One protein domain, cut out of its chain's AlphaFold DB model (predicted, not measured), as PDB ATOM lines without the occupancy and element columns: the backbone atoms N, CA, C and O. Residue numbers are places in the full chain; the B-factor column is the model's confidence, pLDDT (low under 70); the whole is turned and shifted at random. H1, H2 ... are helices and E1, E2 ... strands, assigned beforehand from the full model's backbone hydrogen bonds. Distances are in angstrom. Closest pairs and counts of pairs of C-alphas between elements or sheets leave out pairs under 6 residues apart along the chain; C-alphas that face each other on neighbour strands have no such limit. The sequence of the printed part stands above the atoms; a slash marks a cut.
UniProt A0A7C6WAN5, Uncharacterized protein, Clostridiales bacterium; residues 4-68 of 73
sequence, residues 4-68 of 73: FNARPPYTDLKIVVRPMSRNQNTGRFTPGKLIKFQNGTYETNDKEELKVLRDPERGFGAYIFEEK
ATOM      1  N   PHE A   4     273.286 261.407 173.462       90.25
ATOM      2  CA  PHE A   4     274.178 261.495 172.320       90.25
ATOM      3  C   PHE A   4     275.093 260.287 172.300       90.25
ATOM      4  O   PHE A   4     275.649 259.920 173.335       90.25
ATOM      5  N   ASN A   5     275.301 259.723 171.112       90.88
ATOM      6  CA  ASN A   5     276.254 258.649 170.899       90.88
ATOM      7  C   ASN A   5     277.327 259.040 169.898       90.88
ATOM      8  O   ASN A   5     277.032 259.451 168.777       90.88
ATOM      9  N   ALA A   6     278.573 258.862 170.310       87.69
ATOM     10  CA  ALA A   6     279.752 258.954 169.482       87.69
ATOM     11  C   ALA A   6     280.128 257.553 168.978       87.69
ATOM     12  O   ALA A   6     280.318 256.625 169.768       87.69
ATOM     13  N   ARG A   7     280.231 257.375 167.657       80.69
ATOM     14  CA  ARG A   7     280.635 256.082 167.075       80.69
ATOM     15  C   ARG A   7     282.129 255.812 167.306       80.69
ATOM     16  O   ARG A   7     282.907 256.764 167.378       80.69
ATOM     17  N   PRO A   8     282.572 254.542 167.367       78.25
ATOM     18  CA  PRO A   8     283.995 254.213 167.367       78.25
ATOM     19  C   PRO A   8     284.731 254.902 166.205       78.25
ATOM     20  O   PRO A   8     284.178 254.969 165.104       78.25
ATOM     21  N   PRO A   9     285.954 255.422 166.420       81.62
ATOM     22  CA  PRO A   9     286.809 255.293 167.611       81.62
ATOM     23  C   PRO A   9     286.574 256.348 168.719       81.62
ATOM     24  O   PRO A   9     287.385 256.470 169.631       81.62
ATOM     25  N   TYR A  10     285.495 257.131 168.666       80.75
ATOM     26  CA  TYR A  10     285.294 258.316 169.516       80.75
ATOM     27  C   TYR A  10     284.595 258.028 170.857       80.75
ATOM     28  O   TYR A  10     283.864 258.869 171.376       80.75
ATOM     29  N   THR A  11     284.818 256.853 171.446       83.31
ATOM     30  CA  THR A  11     284.138 256.431 172.684       83.31
ATOM     31  C   THR A  11     284.498 257.287 173.903       83.31
ATOM     32  O   THR A  11     283.662 257.483 174.780       83.31
ATOM     33  N   ASP A  12     285.703 257.860 173.928       85.94
ATOM     34  CA  ASP A  12     286.200 258.726 175.010       85.94
ATOM     35  C   ASP A  12     286.345 260.191 174.568       85.94
ATOM     36  O   ASP A  12     287.237 260.927 175.012       85.94
ATOM     37  N   LEU A  13     285.483 260.620 173.641       88.19
ATOM     38  CA  LEU A  13     285.523 261.960 173.074       88.19
ATOM     39  C   LEU A  13     285.336 263.038 174.150       88.19
ATOM     40  O   LEU A  13     284.452 262.971 175.007       88.19
ATOM     41  N   LYS A  14     286.162 264.084 174.065       90.38
ATOM     42  CA  LYS A  14     286.095 265.266 174.928       90.38
ATOM     43  C   LYS A  14     285.813 266.496 174.084       90.38
ATOM     44  O   LYS A  14     286.571 266.790 173.165       90.38
ATOM     45  N   ILE A  15     284.762 267.237 174.425       89.94
ATOM     46  CA  ILE A  15     284.354 268.434 173.682       89.94
ATOM     47  C   ILE A  15     284.407 269.642 174.600       89.94
ATOM     48  O   ILE A  15     283.758 269.685 175.645       89.94
ATOM     49  N   VAL A  16     285.171 270.650 174.193       90.81
ATOM     50  CA  VAL A  16     285.248 271.922 174.909       90.81
ATOM     51  C   VAL A  16     283.999 272.743 174.592       90.81
ATOM     52  O   VAL A  16     283.813 273.217 173.469       90.81
ATOM     53  N   VAL A  17     283.151 272.939 175.600       91.06
ATOM     54  CA  VAL A  17     281.981 273.824 175.517       91.06
ATOM     55  C   VAL A  17     282.444 275.267 175.647       91.06
ATOM     56  O   VAL A  17     282.176 276.097 174.781       91.06
ATOM     57  N   ARG A  18     283.225 275.539 176.700       91.25
ATOM     58  CA  ARG A  18     283.822 276.846 176.975       91.25
ATOM     59  C   ARG A  18     285.257 276.664 177.466       91.25
ATOM     60  O   ARG A  18     285.452 275.934 178.442       91.25
ATOM     61  N   PRO A  19     286.261 277.312 176.855       90.50
ATOM     62  CA  PRO A  19     287.613 277.278 177.388       90.50
ATOM     63  C   PRO A  19     287.662 277.990 178.743       90.50
ATOM     64  O   PRO A  19     286.903 278.924 179.008       90.50
ATOM     65  N   MET A  20     288.571 277.552 179.608       92.62
ATOM     66  CA  MET A  20     288.909 278.325 180.798       92.62
ATOM     67  C   MET A  20     289.482 279.671 180.354       92.62
ATOM     68  O   MET A  20     290.301 279.726 179.440       92.62
ATOM     69  N   SER A  21     289.050 280.750 180.997       92.50
ATOM     70  CA  SER A  21     289.534 282.093 180.689       92.50
ATOM     71  C   SER A  21     290.018 282.776 181.956       92.50
ATOM     72  O   SER A  21     289.488 282.550 183.045       92.50
ATOM     73  N   ARG A  22     291.041 283.614 181.812       93.19
ATOM     74  CA  ARG A  22     291.536 284.483 182.873       93.19
ATOM     75  C   ARG A  22     291.233 285.917 182.482       93.19
ATOM     76  O   ARG A  22     291.692 286.392 181.447       93.19
ATOM     77  N   ASN A  23     290.491 286.620 183.327       91.81
ATOM     78  CA  ASN A  23     290.284 288.047 183.152       91.81
ATOM     79  C   ASN A  23     291.602 288.774 183.462       91.81
ATOM     80  O   ASN A  23     292.077 288.738 184.596       91.81
ATOM     81  N   GLN A  24     292.197 289.420 182.456       91.81
ATOM     82  CA  GLN A  24     293.491 290.096 182.599       91.81
ATOM     83  C   GLN A  24     293.430 291.311 183.539       91.81
ATOM     84  O   GLN A  24     294.417 291.601 184.205       91.81
ATOM     85  N   ASN A  25     292.269 291.959 183.664       92.19
ATOM     86  CA  ASN A  25     292.092 293.160 184.485       92.19
ATOM     87  C   ASN A  25     291.870 292.833 185.967       92.19
ATOM     88  O   ASN A  25     292.323 293.560 186.842       92.19
ATOM     89  N   THR A  26     291.152 291.746 186.263       92.25
ATOM     90  CA  THR A  26     290.804 291.366 187.648       92.25
ATOM     91  C   THR A  26     291.607 290.179 188.172       92.25
ATOM     92  O   THR A  26     291.481 289.816 189.339       92.25
ATOM     93  N   GLY A  27     292.382 289.516 187.311       91.06
ATOM     94  CA  GLY A  27     293.117 288.293 187.624       91.06
ATOM     95  C   GLY A  27     292.240 287.060 187.871       91.06
ATOM     96  O   GLY A  27     292.788 285.973 188.052       91.06
ATOM     97  N   ARG A  28     290.904 287.199 187.869       92.94
ATOM     98  CA  ARG A  28     289.959 286.119 188.180       92.94
ATOM     99  C   ARG A  28     289.898 285.088 187.058       92.94
ATOM    100  O   ARG A  28     289.879 285.436 185.876       92.94
ATOM    101  N   PHE A  29     289.800 283.822 187.448       92.62
ATOM    102  CA  PHE A  29     289.600 282.709 186.530       92.62
ATOM    103  C   PHE A  29     288.112 282.395 186.383       92.62
ATOM    104  O   PHE A  29     287.397 282.240 187.372       92.62
ATOM    105  N   THR A  30     287.656 282.269 185.142       91.50
ATOM    106  CA  THR A  30     286.349 281.715 184.803       91.50
ATOM    107  C   THR A  30     286.544 280.246 184.434       91.50
ATOM    108  O   THR A  30     287.292 279.962 183.490       91.50
ATOM    109  N   PRO A  31     285.905 279.305 185.151       91.44
ATOM    110  CA  PRO A  31     286.074 277.889 184.877       91.44
ATOM    111  C   PRO A  31     285.586 277.551 183.466       91.44
ATOM    112  O   PRO A  31     284.545 278.036 183.006       91.44
ATOM    113  N   GLY A  32     286.361 276.714 182.781       92.19
ATOM    114  CA  GLY A  32     285.941 276.113 181.524       92.19
ATOM    115  C   GLY A  32     284.836 275.082 181.741       92.19
ATOM    116  O   GLY A  32     284.532 274.695 182.869       92.19
ATOM    117  N   LYS A  33     284.245 274.629 180.641       93.62
ATOM    118  CA  LYS A  33     283.222 273.586 180.625       93.62
ATOM    119  C   LYS A  33     283.533 272.599 179.513       93.62
ATOM    120  O   LYS A  33     283.870 273.006 178.398       93.62
ATOM    121  N   LEU A  34     283.461 271.313 179.835       93.69
ATOM    122  CA  LEU A  34     283.870 270.236 178.947       93.69
ATOM    123  C   LEU A  34     282.902 269.061 179.073       93.69
ATOM    124  O   LEU A  34     282.610 268.618 180.179       93.69
ATOM    125  N   ILE A  35     282.463 268.559 177.926       92.38
ATOM    126  CA  ILE A  35     281.679 267.336 177.782       92.38
ATOM    127  C   ILE A  35     282.658 266.166 177.675       92.38
ATOM    128  O   ILE A  35     283.648 266.255 176.943       92.38
ATOM    129  N   LYS A  36     282.394 265.077 178.402       92.56
ATOM    130  CA  LYS A  36     283.150 263.821 178.309       92.56
ATOM    131  C   LYS A  36     282.181 262.704 177.977       92.56
ATOM    132  O   LYS A  36     281.348 262.368 178.813       92.56
ATOM    133  N   PHE A  37     282.315 262.134 176.789       91.19
ATOM    134  CA  PHE A  37     281.632 260.893 176.463       91.19
ATOM    135  C   PHE A  37     282.241 259.768 177.302       91.19
ATOM    136  O   PHE A  37     283.454 259.737 177.522       91.19
ATOM    137  N   GLN A  38     281.385 258.888 177.810       89.94
ATOM    138  CA  GLN A  38     281.785 257.676 178.515       89.94
ATOM    139  C   GLN A  38     281.257 256.491 177.720       89.94
ATOM    140  O   GLN A  38     280.052 256.396 177.495       89.94
ATOM    141  N   ASN A  39     282.152 255.616 177.256       88.25
ATOM    142  CA  ASN A  39     281.801 254.485 176.388       88.25
ATOM    143  C   ASN A  39     280.999 254.899 175.139       88.25
ATOM    144  O   ASN A  39     280.144 254.161 174.659       88.25
ATOM    145  N   GLY A  40     281.271 256.091 174.613       88.38
ATOM    146  CA  GLY A  40     280.590 256.641 173.449       88.38
ATOM    147  C   GLY A  40     279.244 257.275 173.749       88.38
ATOM    148  O   GLY A  40     278.621 257.729 172.806       88.38
ATOM    149  N   THR A  41     278.810 257.399 175.005       90.56
ATOM    150  CA  THR A  41     277.514 258.008 175.343       90.56
ATOM    151  C   THR A  41     277.679 259.270 176.191       90.56
ATOM    152  O   THR A  41     278.593 259.377 177.013       90.56
ATOM    153  N   TYR A  42     276.792 260.245 175.986       92.25
ATOM    154  CA  TYR A  42     276.665 261.441 176.815       92.25
ATOM    155  C   TYR A  42     275.204 261.890 176.909       92.25
ATOM    156  O   TYR A  42     274.501 261.914 175.903       92.25
ATOM    157  N   GLU A  43     274.752 262.291 178.095       92.38
ATOM    158  CA  GLU A  43     273.384 262.761 178.335       92.38
ATOM    159  C   GLU A  43     273.409 264.127 179.008       92.38
ATOM    160  O   GLU A  43     274.146 264.345 179.971       92.38
ATOM    161  N   THR A  44     272.605 265.064 178.509       91.69
ATOM    162  CA  THR A  44     272.535 266.406 179.092       91.69
ATOM    163  C   THR A  44     271.226 267.117 178.777       91.69
ATOM    164  O   THR A  44     270.663 266.964 177.699       91.69
ATOM    165  N   ASN A  45     270.768 267.953 179.712       92.25
ATOM    166  CA  ASN A  45     269.697 268.936 179.502       92.25
ATOM    167  C   ASN A  45     270.235 270.378 179.445       92.25
ATOM    168  O   ASN A  45     269.461 271.334 179.361       92.25
ATOM    169  N   ASP A  46     271.551 270.560 179.558       92.69
ATOM    170  CA  ASP A  46     272.157 271.879 179.612       92.69
ATOM    171  C   ASP A  46     272.107 272.561 178.240       92.69
ATOM    172  O   ASP A  46     272.595 272.042 177.238       92.69
ATOM    173  N   LYS A  47     271.521 273.759 178.190       91.00
ATOM    174  CA  LYS A  47     271.296 274.474 176.927       91.00
ATOM    175  C   LYS A  47     272.596 274.835 176.201       91.00
ATOM    176  O   LYS A  47     272.600 274.851 174.970       91.00
ATOM    177  N   GLU A  48     273.677 275.137 176.922       90.38
ATOM    178  CA  GLU A  48     274.968 275.456 176.298       90.38
ATOM    179  C   GLU A  48     275.600 274.202 175.687       90.38
ATOM    180  O   GLU A  48     276.094 274.244 174.561       90.38
ATOM    181  N   GLU A  49     275.544 273.077 176.399       90.88
ATOM    182  CA  GLU A  49     276.042 271.792 175.906       90.88
ATOM    183  C   GLU A  49     275.261 271.313 174.682       90.88
ATOM    184  O   GLU A  49     275.866 270.946 173.676       90.88
ATOM    185  N   LEU A  50     273.927 271.399 174.724       91.56
ATOM    186  CA  LEU A  50     273.065 271.053 173.594       91.56
ATOM    187  C   LEU A  50     273.360 271.912 172.366       91.56
ATOM    188  O   LEU A  50     273.390 271.392 171.253       91.56
ATOM    189  N   LYS A  51     273.606 273.215 172.557       90.50
ATOM    190  CA  LYS A  51     273.984 274.105 171.455       90.50
ATOM    191  C   LYS A  51     275.278 273.635 170.799       90.50
ATOM    192  O   LYS A  51     275.333 273.605 169.582       90.50
ATOM    193  N   VAL A  52     276.281 273.243 171.587       90.88
ATOM    194  CA  VAL A  52     277.575 272.760 171.077       90.88
ATOM    195  C   VAL A  52     277.457 271.405 170.380       90.88
ATOM    196  O   VAL A  52     278.075 271.211 169.338       90.88
ATOM    197  N   LEU A  53     276.682 270.473 170.937       88.81
ATOM    198  CA  LEU A  53     276.502 269.131 170.373       88.81
ATOM    199  C   LEU A  53     275.692 269.143 169.070       88.81
ATOM    200  O   LEU A  53     275.920 268.305 168.203       88.81
ATOM    201  N   ARG A  54     274.772 270.102 168.925       89.94
ATOM    202  CA  ARG A  54     273.944 270.291 167.724       89.94
ATOM    203  C   ARG A  54     274.516 271.314 166.742       89.94
ATOM    204  O   ARG A  54     273.870 271.588 165.736       89.94
ATOM    205  N   ASP A  55     275.679 271.897 167.031       87.75
ATOM    206  CA  ASP A  55     276.302 272.924 166.195       87.75
ATOM    207  C   ASP A  55     276.855 272.303 164.896       87.75
ATOM    208  O   ASP A  55     277.841 271.554 164.953       87.75
ATOM    209  N   PRO A  56     276.264 272.598 163.722       82.50
ATOM    210  CA  PRO A  56     276.753 272.054 162.461       82.50
ATOM    211  C   PRO A  56     278.129 272.618 162.081       82.50
ATOM    212  O   PRO A  56     278.905 271.918 161.431       82.50
ATOM    213  N   GLU A  57     278.477 273.836 162.513       85.12
ATOM    214  CA  GLU A  57     279.748 274.487 162.158       85.12
ATOM    215  C   GLU A  57     280.945 273.838 162.859       85.12
ATOM    216  O   GLU A  57     282.075 273.906 162.377       85.12
ATOM    217  N   ARG A  58     280.708 273.151 163.982       80.06
ATOM    218  CA  ARG A  58     281.750 272.406 164.701       80.06
ATOM    219  C   ARG A  58     282.082 271.053 164.076       80.06
ATOM    220  O   ARG A  58     283.055 270.426 164.488       80.06
ATOM    221  N   GLY A  59     281.290 270.587 163.107       73.88
ATOM    222  CA  GLY A  59     281.568 269.362 162.353       73.88
ATOM    223  C   GLY A  59     281.372 268.054 163.132       73.88
ATOM    224  O   GLY A  59     281.738 266.988 162.641       73.88
ATOM    225  N   PHE A  60     280.774 268.091 164.328       79.19
ATOM    226  CA  PHE A  60     280.555 266.885 165.136       79.19
ATOM    227  C   PHE A  60     279.454 265.966 164.599       79.19
ATOM    228  O   PHE A  60     279.461 264.777 164.914       79.19
ATOM    229  N   GLY A  61     278.550 266.479 163.757       70.00
ATOM    230  CA  GLY A  61     277.435 265.713 163.181       70.00
ATOM    231  C   GLY A  61     277.847 264.518 162.310       70.00
ATOM    232  O   GLY A  61     277.002 263.699 161.966       70.00
ATOM    233  N   ALA A  62     279.135 264.382 161.972       74.25
ATOM    234  CA  ALA A  62     279.675 263.197 161.303       74.25
ATOM    235  C   ALA A  62     279.903 262.006 162.256       74.25
ATOM    236  O   ALA A  62     279.975 260.861 161.806       74.25
ATOM    237  N   TYR A  63     280.034 262.262 163.561       80.00
ATOM    238  CA  TYR A  63     280.494 261.265 164.535       80.00
ATOM    239  C   TYR A  63     279.617 261.166 165.781       80.00
ATOM    240  O   TYR A  63     279.647 260.121 166.429       80.00
ATOM    241  N   ILE A  64     278.852 262.215 166.099       86.38
ATOM    242  CA  ILE A  64     277.958 262.305 167.254       86.38
ATOM    243  C   ILE A  64     276.516 262.375 166.765       86.38
ATOM    244  O   ILE A  64     276.167 263.244 165.968       86.38
ATOM    245  N   PHE A  65     275.675 261.492 167.288       86.81
ATOM    246  CA  PHE A  65     274.270 261.391 166.918       86.81
ATOM    247  C   PHE A  65     273.404 261.518 168.158       86.81
ATOM    248  O   PHE A  65     273.625 260.818 169.143       86.81
ATOM    249  N   GLU A  66     272.419 262.405 168.104       88.12
ATOM    250  CA  GLU A  66     271.372 262.448 169.115       88.12
ATOM    251  C   GLU A  66     270.448 261.240 168.914       88.12
ATOM    252  O   GLU A  66     269.870 261.073 167.838       88.12
ATOM    253  N   GLU A  67     270.329 260.387 169.932       83.88
ATOM    254  CA  GLU A  67     269.276 259.377 169.998       83.88
ATOM    255  C   GLU A  67     267.945 260.122 170.104       83.88
ATOM    256  O   GLU A  67     267.585 260.662 171.151       83.88
ATOM    257  N   LYS A  68     267.219 260.181 168.988       74.06
ATOM    258  CA  LYS A  68     265.787 260.445 169.036       74.06
ATOM    259  C   LYS A  68     265.152 259.188 169.616       74.06
ATOM    260  O   LYS A  68     265.407 258.103 169.102       74.06
TER     261      LYS A  68
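This is residues 4 to 68 of the 73 residues of an uncharacterized protein of Clostridiales bacterium (UniProt A0A7C6WAN5). A long hairpin, E2 and E3 with the link between them, reaches out from a small body, and its tip, residues 23 to 28, sticks out free. At the other end is a small sheet of three short strands, E4, E1 and E5, and the short helix H1 lies near the base of the hairpin and only grazes this sheet. The printed part has 65 residues, with five named strands and one named helix in the order E1, E2, E3, E4, H1, E5; both sheets, E4 - E1 - E5 and E2 - E3, are antiparallel. The class is mixed, helices and strands, though under half of the residues, 26, are in named elements. The whole is loose, with a radius of gyration of the C-alphas of 13.7 A, and spans 43 by 21 by 20 A, the hairpin making the length.

E1, residues 4 to 6, is the inner strand of its sheet. Its antiparallel neighbour E4, residues 41 to 43, is an edge strand, with N 4 and O 42 at 2.8 A, within hydrogen-bond range. The other edge strand, E5, residues 64 to 67, is also antiparallel to E1, with N 5 and O 65 at 2.8 A. E2, residues 14 to 18, and E3, residues 33 to 36, form a hairpin at 162 degrees between directions, with N 15 and O 35 at 2.9 A and N 33 and O 18 at 2.8 A. Farther along, residues 21 to 22 pair with residues 29 to 30, antiparallel. E1 and E3 are apart, and so are E2 and E5. H1, residues 47 to 53, is on the sheet E4 E1 E5 but only grazes it, with residues 49 to 53. The closest C-alphas of H1 and E2 are those of Glu 49 and Val 17, 6.3 A apart. E4, H1 and E5 make a split strand-helix-strand unit, two strands running the same way with a helix between them in the chain and E1 between them in the sheet; its crossover is right-handed. In H1 every O i to N i+4 pair is within hydrogen-bond range.

E1 begins at C-alpha 4, (274.178, 261.495, 172.320), and is 6.8 A long. E2 measures 12.0 A, E3 10.0 A, E4 7.0 A and H1 9.9 A. E5, 9.6 A long, ends at C-alpha 67, (269.276, 259.377, 169.998).

The C-alphas farthest apart are those of Asn 25 and Lys 68, at 44.7 A. The link from E2 to E3, 14 residues, is long. The printed part has no cut, its mean pLDDT is 88.1, and no printed residue is under 70.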